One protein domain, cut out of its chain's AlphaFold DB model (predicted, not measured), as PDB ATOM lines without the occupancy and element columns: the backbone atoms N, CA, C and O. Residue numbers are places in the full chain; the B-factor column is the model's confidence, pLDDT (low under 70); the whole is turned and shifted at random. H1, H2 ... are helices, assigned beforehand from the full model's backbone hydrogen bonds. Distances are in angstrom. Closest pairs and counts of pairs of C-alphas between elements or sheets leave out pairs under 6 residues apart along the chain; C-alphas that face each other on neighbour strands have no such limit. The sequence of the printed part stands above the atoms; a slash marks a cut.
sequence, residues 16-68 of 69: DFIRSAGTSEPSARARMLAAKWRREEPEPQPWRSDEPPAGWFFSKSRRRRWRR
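What this domain is: This is residues 16 to 68 of the 69 residues of an uncharacterized protein of Streptomyces paradoxus (UniProt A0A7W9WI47). The printed part draws an open arch: H2, the longest helix, lies along one limb, the long link of residues 40 to 59 turns over and comes back along the other, and the short helices H1 and H3 sit near the two feet. No helix packs on another, and there is no core. The 53 printed residues hold three named helices, in the order H1, H2, H3, and no named strand; the class is all helix, though under half of the residues, 23, are in named elements. The whole is extended, with a radius of gyration of the C-alphas of 17.3 A and spans of 46 by 34 by 21 A.

Where its parts are: Find C-alpha 28 at (-51.725, -21.393, 37.813); from there H2, residues 28 to 39, runs 17.2 A to C-alpha 39 at (-61.096, -30.885, 48.637). Look back to residues 16 to 19 for H1, 5.0 A long. Look on to residues 60 to 66 for H3, which runs 10.3 A and ends with C-alpha 66 at (-35.862, -43.063, 56.143).

How they stand to each other: Start from H2, which touches no helix. H1 and H2 are apart, and a short link of 8 residues joins them. H2 and H3 are apart too, across a long link of 20 residues. H1 and H3 are also apart. In the backbone, O i to N i+4 pairs are within hydrogen-bond range in 7 of 8 cases in H2 and 2 of 3 in H3, while H1 is too short for such a pair.

The domain as a whole: The C-alphas of Phe 17 and Ala 54, the two farthest apart, are 46.4 A from each other. Residues 51 to 68, of which 60 to 66 belong to H3, stand free, and so do residues 16 to 25, of which 16 to 19 belong to H1. The printed part has no cut. The mean pLDDT of the printed part is 79.9; look at residues 52 to 68 for the values under 70.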
ATOM      1  N   ASP A  16     -37.301 -14.635  27.722       95.62
ATOM      2  CA  ASP A  16     -36.383 -13.948  28.628       95.62
ATOM      3  C   ASP A  16     -37.145 -13.348  29.816       95.62
ATOM      4  O   ASP A  16     -36.707 -13.502  30.961       95.62
ATOM      5  N   PHE A  17     -38.338 -12.787  29.583       93.25
ATOM      6  CA  PHE A  17     -39.256 -12.372  30.644       93.25
ATOM      7  C   PHE A  17     -39.564 -13.530  31.603       93.25
ATOM      8  O   PHE A  17     -39.410 -13.391  32.819       93.25
ATOM      9  N   ILE A  18     -39.928 -14.704  31.072       89.88
ATOM     10  CA  ILE A  18     -40.235 -15.890  31.889       89.88
ATOM     11  C   ILE A  18     -39.004 -16.338  32.686       89.88
ATOM     12  O   ILE A  18     -39.111 -16.628  33.879       89.88
ATOM     13  N   ARG A  19     -37.828 -16.394  32.048       93.00
ATOM     14  CA  ARG A  19     -36.576 -16.830  32.689       93.00
ATOM     15  C   ARG A  19     -36.061 -15.848  33.740       93.00
ATOM     16  O   ARG A  19     -35.345 -16.271  34.644       93.00
ATOM     17  N   SER A  20     -36.426 -14.570  33.644       94.00
ATOM     18  CA  SER A  20     -36.042 -13.539  34.614       94.00
ATOM     19  C   SER A  20     -36.720 -13.697  35.983       94.00
ATOM     20  O   SER A  20     -36.257 -13.126  36.973       94.00
ATOM     21  N   ALA A  21     -37.798 -14.483  36.066       91.56
ATOM     22  CA  ALA A  21     -38.526 -14.695  37.307       91.56
ATOM     23  C   ALA A  21     -37.628 -15.341  38.380       91.56
ATOM     24  O   ALA A  21     -37.122 -16.450  38.222       91.56
ATOM     25  N   GLY A  22     -37.486 -14.674  39.530       95.00
ATOM     26  CA  GLY A  22     -36.678 -15.165  40.657       95.00
ATOM     27  C   GLY A  22     -37.247 -16.399  41.371       95.00
ATOM     28  O   GLY A  22     -36.610 -16.942  42.271       95.00
ATOM     29  N   THR A  23     -38.446 -16.843  40.993       90.88
ATOM     30  CA  THR A  23     -39.080 -18.051  41.518       90.88
ATOM     31  C   THR A  23     -39.696 -18.855  40.383       90.88
ATOM     32  O   THR A  23     -40.240 -18.300  39.430       90.88
ATOM     33  N   SER A  24     -39.642 -20.179  40.512       89.12
ATOM     34  CA  SER A  24     -40.347 -21.094  39.624       89.12
ATOM     35  C   SER A  24     -41.457 -21.765  40.415       89.12
ATOM     36  O   SER A  24     -41.237 -22.708  41.180       89.12
ATOM     37  N   GLU A  25     -42.663 -21.230  40.274       88.50
ATOM     38  CA  GLU A  25     -43.854 -21.807  40.878       88.50
ATOM     39  C   GLU A  25     -44.581 -22.724  39.891       88.50
ATOM     40  O   GLU A  25     -44.495 -22.539  38.673       88.50
ATOM     41  N   PRO A  26     -45.366 -23.699  40.384       91.69
ATOM     42  CA  PRO A  26     -46.261 -24.447  39.522       91.69
ATOM     43  C   PRO A  26     -47.208 -23.500  38.783       91.69
ATOM     44  O   PRO A  26     -47.689 -22.505  39.344       91.69
ATOM     45  N   SER A  27     -47.535 -23.868  37.542       89.19
ATOM     46  CA  SER A  27     -48.482 -23.112  36.728       89.19
ATOM     47  C   SER A  27     -49.782 -22.856  37.494       89.19
ATOM     48  O   SER A  27     -50.205 -23.664  38.331       89.19
ATOM     49  N   ALA A  28     -50.448 -21.740  37.190       90.50
ATOM     50  CA  ALA A  28     -51.725 -21.393  37.813       90.50
ATOM     51  C   ALA A  28     -52.709 -22.578  37.774       90.50
ATOM     52  O   ALA A  28     -53.302 -22.941  38.789       90.50
ATOM     53  N   ARG A  29     -52.768 -23.276  36.632       90.38
ATOM     54  CA  ARG A  29     -53.574 -24.487  36.446       90.38
ATOM     55  C   ARG A  29     -53.187 -25.618  37.400       90.38
ATOM     56  O   ARG A  29     -54.074 -26.246  37.972       90.38
ATOM     57  N   ALA A  30     -51.896 -25.885  37.590       95.12
ATOM     58  CA  ALA A  30     -51.435 -26.917  38.516       95.12
ATOM     59  C   ALA A  30     -51.825 -26.586  39.966       95.12
ATOM     60  O   ALA A  30     -52.307 -27.461  40.685       95.12
ATOM     61  N   ARG A  31     -51.701 -25.317  40.380       93.00
ATOM     62  CA  ARG A  31     -52.131 -24.867  41.716       93.00
ATOM     63  C   ARG A  31     -53.644 -24.986  41.899       93.00
ATOM     64  O   ARG A  31     -54.084 -25.480  42.937       93.00
ATOM     65  N   MET A  32     -54.428 -24.605  40.889       95.25
ATOM     66  CA  MET A  32     -55.886 -24.766  40.892       95.25
ATOM     67  C   MET A  32     -56.301 -26.238  40.990       95.25
ATOM     68  O   MET A  32     -57.140 -26.579  41.821       95.25
ATOM     69  N   LEU A  33     -55.684 -27.125  40.201       94.44
ATOM     70  CA  LEU A  33     -55.947 -28.567  40.262       94.44
ATOM     71  C   LEU A  33     -55.573 -29.158  41.620       94.44
ATOM     72  O   LEU A  33     -56.366 -29.890  42.202       94.44
ATOM     73  N   ALA A  34     -54.414 -28.793  42.170       91.75
ATOM     74  CA  ALA A  34     -54.010 -29.237  43.498       91.75
ATOM     75  C   ALA A  34     -54.983 -28.754  44.586       91.75
ATOM     76  O   ALA A  34     -55.278 -29.494  45.520       91.75
ATOM     77  N   ALA A  35     -55.496 -27.523  44.478       93.94
ATOM     78  CA  ALA A  35     -56.509 -27.007  45.396       93.94
ATOM     79  C   ALA A  35     -57.835 -27.766  45.282       93.94
ATOM     80  O   ALA A  35     -58.411 -28.110  46.314       93.94
ATOM     81  N   LYS A  36     -58.275 -28.070  44.054       93.38
ATOM     82  CA  LYS A  36     -59.450 -28.910  43.805       93.38
ATOM     83  C   LYS A  36     -59.267 -30.291  44.436       93.38
ATOM     84  O   LYS A  36     -60.083 -30.686  45.254       93.38
ATOM     85  N   TRP A  37     -58.154 -30.967  44.156       92.75
ATOM     86  CA  TRP A  37     -57.900 -32.330  44.636       92.75
ATOM     87  C   TRP A  37     -57.713 -32.461  46.146       92.75
ATOM     88  O   TRP A  37     -57.977 -33.519  46.701       92.75
ATOM     89  N   ARG A  38     -57.291 -31.394  46.834       89.44
ATOM     90  CA  ARG A  38     -57.285 -31.377  48.306       89.44
ATOM     91  C   ARG A  38     -58.690 -31.417  48.909       89.44
ATOM     92  O   ARG A  38     -58.821 -31.828  50.056       89.44
ATOM     93  N   ARG A  39     -59.696 -30.918  48.188       92.81
ATOM     94  CA  ARG A  39     -61.096 -30.885  48.637       92.81
ATOM     95  C   ARG A  39     -61.879 -32.085  48.121       92.81
ATOM     96  O   ARG A  39     -62.674 -32.649  48.856       92.81
ATOM     97  N   GLU A  40     -61.633 -32.449  46.871       92.56
ATOM     98  CA  GLU A  40     -62.355 -33.474  46.128       92.56
ATOM     99  C   GLU A  40     -61.336 -34.385  45.455       92.56
ATOM    100  O   GLU A  40     -60.721 -34.011  44.449       92.56
ATOM    101  N   GLU A  41     -61.135 -35.572  46.019       85.56
ATOM    102  CA  GLU A  41     -60.295 -36.574  45.376       85.56
ATOM    103  C   GLU A  41     -60.890 -36.924  43.999       85.56
ATOM    104  O   GLU A  41     -62.111 -37.030  43.866       85.56
ATOM    105  N   PRO A  42     -60.072 -37.032  42.938       85.06
ATOM    106  CA  PRO A  42     -60.583 -37.459  41.647       85.06
ATOM    107  C   PRO A  42     -61.161 -38.873  41.748       85.06
ATOM    108  O   PRO A  42     -60.508 -39.766  42.281       85.06
ATOM    109  N   GLU A  43     -62.346 -39.064  41.172       87.19
ATOM    110  CA  GLU A  43     -62.983 -40.378  41.075       87.19
ATOM    111  C   GLU A  43     -62.056 -41.398  40.392       87.19
ATOM    112  O   GLU A  43     -61.380 -41.051  39.406       87.19
ATOM    113  N   PRO A  44     -62.039 -42.652  40.875       86.19
ATOM    114  CA  PRO A  44     -61.276 -43.711  40.246       86.19
ATOM    115  C   PRO A  44     -61.823 -43.972  38.846       86.19
ATOM    116  O   PRO A  44     -63.030 -44.089  38.633       86.19
ATOM    117  N   GLN A  45     -60.921 -44.062  37.875       87.19
ATOM    118  CA  GLN A  45     -61.279 -44.365  36.492       87.19
ATOM    119  C   GLN A  45     -60.792 -45.767  36.129       87.19
ATOM    120  O   GLN A  45     -59.700 -46.144  36.542       87.19
ATOM    121  N   PRO A  46     -61.525 -46.545  35.316       86.19
ATOM    122  CA  PRO A  46     -61.185 -47.947  35.055       86.19
ATOM    123  C   PRO A  46     -59.841 -48.148  34.332       86.19
ATOM    124  O   PRO A  46     -59.236 -49.209  34.441       86.19
ATOM    125  N   TRP A  47     -59.336 -47.133  33.624       84.31
ATOM    126  CA  TRP A  47     -57.991 -47.126  33.023       84.31
ATOM    127  C   TRP A  47     -56.909 -46.543  33.944       84.31
ATOM    128  O   TRP A  47     -55.730 -46.514  33.588       84.31
ATOM    129  N   ARG A  48     -57.302 -46.014  35.102       80.06
ATOM    130  CA  ARG A  48     -56.425 -45.371  36.069       80.06
ATOM    131  C   ARG A  48     -56.198 -46.345  37.221       80.06
ATOM    132  O   ARG A  48     -57.080 -46.599  38.031       80.06
ATOM    133  N   SER A  49     -54.996 -46.909  37.292       74.06
ATOM    134  CA  SER A  49     -54.578 -47.723  38.436       74.06
ATOM    135  C   SER A  49     -54.310 -46.822  39.644       74.06
ATOM    136  O   SER A  49     -53.165 -46.480  39.931       74.06
ATOM    137  N   ASP A  50     -55.374 -46.394  40.324       76.00
ATOM    138  CA  ASP A  50     -55.276 -45.688  41.609       76.00
ATOM    139  C   ASP A  50     -54.765 -46.616  42.723       76.00
ATOM    140  O   ASP A  50     -54.117 -46.172  43.675       76.00
ATOM    141  N   GLU A  51     -54.958 -47.925  42.553       70.81
ATOM    142  CA  GLU A  51     -54.282 -48.951  43.333       70.81
ATOM    143  C   GLU A  51     -52.960 -49.344  42.652       70.81
ATOM    144  O   GLU A  51     -52.960 -49.726  41.476       70.81
ATOM    145  N   PRO A  52     -51.807 -49.253  43.347       67.00
ATOM    146  CA  PRO A  52     -50.555 -49.724  42.784       67.00
ATOM    147  C   PRO A  52     -50.679 -51.220  42.458       67.00
ATOM    148  O   PRO A  52     -51.114 -51.986  43.324       67.00
ATOM    149  N   PRO A  53     -50.263 -51.670  41.259       67.38
ATOM    150  CA  PRO A  53     -50.280 -53.089  40.932       67.38
ATOM    151  C   PRO A  53     -49.457 -53.838  41.982       67.38
ATOM    152  O   PRO A  53     -48.400 -53.350  42.402       67.38
ATOM    153  N   ALA A  54     -49.967 -54.985  42.438       60.09
ATOM    154  CA  ALA A  54     -49.352 -55.825  43.461       60.09
ATOM    155  C   ALA A  54     -47.880 -56.113  43.099       60.09
ATOM    156  O   ALA A  54     -47.585 -57.006  42.312       60.09
ATOM    157  N   GLY A  55     -46.955 -55.289  43.607       59.66
ATOM    158  CA  GLY A  55     -45.567 -55.264  43.132       59.66
ATOM    159  C   GLY A  55     -44.882 -53.892  43.044       59.66
ATOM    160  O   GLY A  55     -43.671 -53.858  42.833       59.66
ATOM    161  N   TRP A  56     -45.547 -52.747  43.255       58.16
ATOM    162  CA  TRP A  56     -44.807 -51.477  43.401       58.16
ATOM    163  C   TRP A  56     -44.107 -51.403  44.777       58.16
ATOM    164  O   TRP A  56     -44.612 -50.853  45.753       58.16
ATOM    165  N   PHE A  57     -42.897 -51.964  44.863       56.66
ATOM    166  CA  PHE A  57     -42.049 -52.085  46.064       56.66
ATOM    167  C   PHE A  57     -41.459 -50.765  46.618       56.66
ATOM    168  O   PHE A  57     -40.455 -50.787  47.335       56.66
ATOM    169  N   PHE A  58     -42.084 -49.612  46.378       56.41
ATOM    170  CA  PHE A  58     -41.850 -48.398  47.175       56.41
ATOM    171  C   PHE A  58     -42.989 -48.219  48.171       56.41
ATOM    172  O   PHE A  58     -43.697 -47.216  48.215       56.41
ATOM    173  N   SER A  59     -43.158 -49.242  49.002       58.78
ATOM    174  CA  SER A  59     -44.103 -49.230  50.100       58.78
ATOM    175  C   SER A  59     -43.873 -48.006  50.993       58.78
ATOM    176  O   SER A  59     -42.744 -47.662  51.369       58.78
ATOM    177  N   LYS A  60     -44.964 -47.354  51.405       57.12
ATOM    178  CA  LYS A  60     -44.964 -46.295  52.431       57.12
ATOM    179  C   LYS A  60     -44.180 -46.700  53.696       57.12
ATOM    180  O   LYS A  60     -43.655 -45.831  54.395       57.12
ATOM    181  N   SER A  61     -44.043 -48.000  53.973       61.97
ATOM    182  CA  SER A  61     -43.207 -48.539  55.052       61.97
ATOM    183  C   SER A  61     -41.706 -48.276  54.854       61.97
ATOM    184  O   SER A  61     -41.037 -47.921  55.826       61.97
ATOM    185  N   ARG A  62     -41.172 -48.325  53.623       60.91
ATOM    186  CA  ARG A  62     -39.768 -47.969  53.335       60.91
ATOM    187  C   ARG A  62     -39.508 -46.469  53.542       60.91
ATOM    188  O   ARG A  62     -38.524 -46.112  54.184       60.91
ATOM    189  N   ARG A  63     -40.437 -45.593  53.125       62.09
ATOM    190  CA  ARG A  63     -40.359 -44.129  53.352       62.09
ATOM    191  C   ARG A  63     -40.410 -43.755  54.843       62.09
ATOM    192  O   ARG A  63     -39.676 -42.870  55.271       62.09
ATOM    193  N   ARG A  64     -41.224 -44.442  55.660       61.06
ATOM    194  CA  ARG A  64     -41.286 -44.224  57.126       61.06
ATOM    195  C   ARG A  64     -39.980 -44.569  57.850       61.06
ATOM    196  O   ARG A  64     -39.719 -44.009  58.911       61.06
ATOM    197  N   ARG A  65     -39.166 -45.477  57.301       57.97
ATOM    198  CA  ARG A  65     -37.864 -45.857  57.873       57.97
ATOM    199  C   ARG A  65     -36.789 -44.793  57.642       57.97
ATOM    200  O   ARG A  65     -35.937 -44.612  58.498       57.97
ATOM    201  N   TRP A  66     -36.858 -44.073  56.523       58.25
ATOM    202  CA  TRP A  66     -35.862 -43.063  56.143       58.25
ATOM    203  C   TRP A  66     -36.034 -41.725  56.877       58.25
ATOM    204  O   TRP A  66     -35.077 -40.977  56.975       58.25
ATOM    205  N   ARG A  67     -37.221 -41.428  57.429       60.91
ATOM    206  CA  ARG A  67     -37.486 -40.188  58.195       60.91
ATOM    207  C   ARG A  67     -37.161 -40.279  59.694       60.91
ATOM    208  O   ARG A  67     -37.469 -39.347  60.424       60.91
ATOM    209  N   ARG A  68     -36.634 -41.415  60.168       61.44
ATOM    210  CA  ARG A  68     -36.255 -41.641  61.579       61.44
ATOM    211  C   ARG A  68     -34.737 -41.651  61.805       61.44
ATOM    212  O   ARG A  68     -34.297 -42.065  62.871       61.44
TER     213      ARG A  68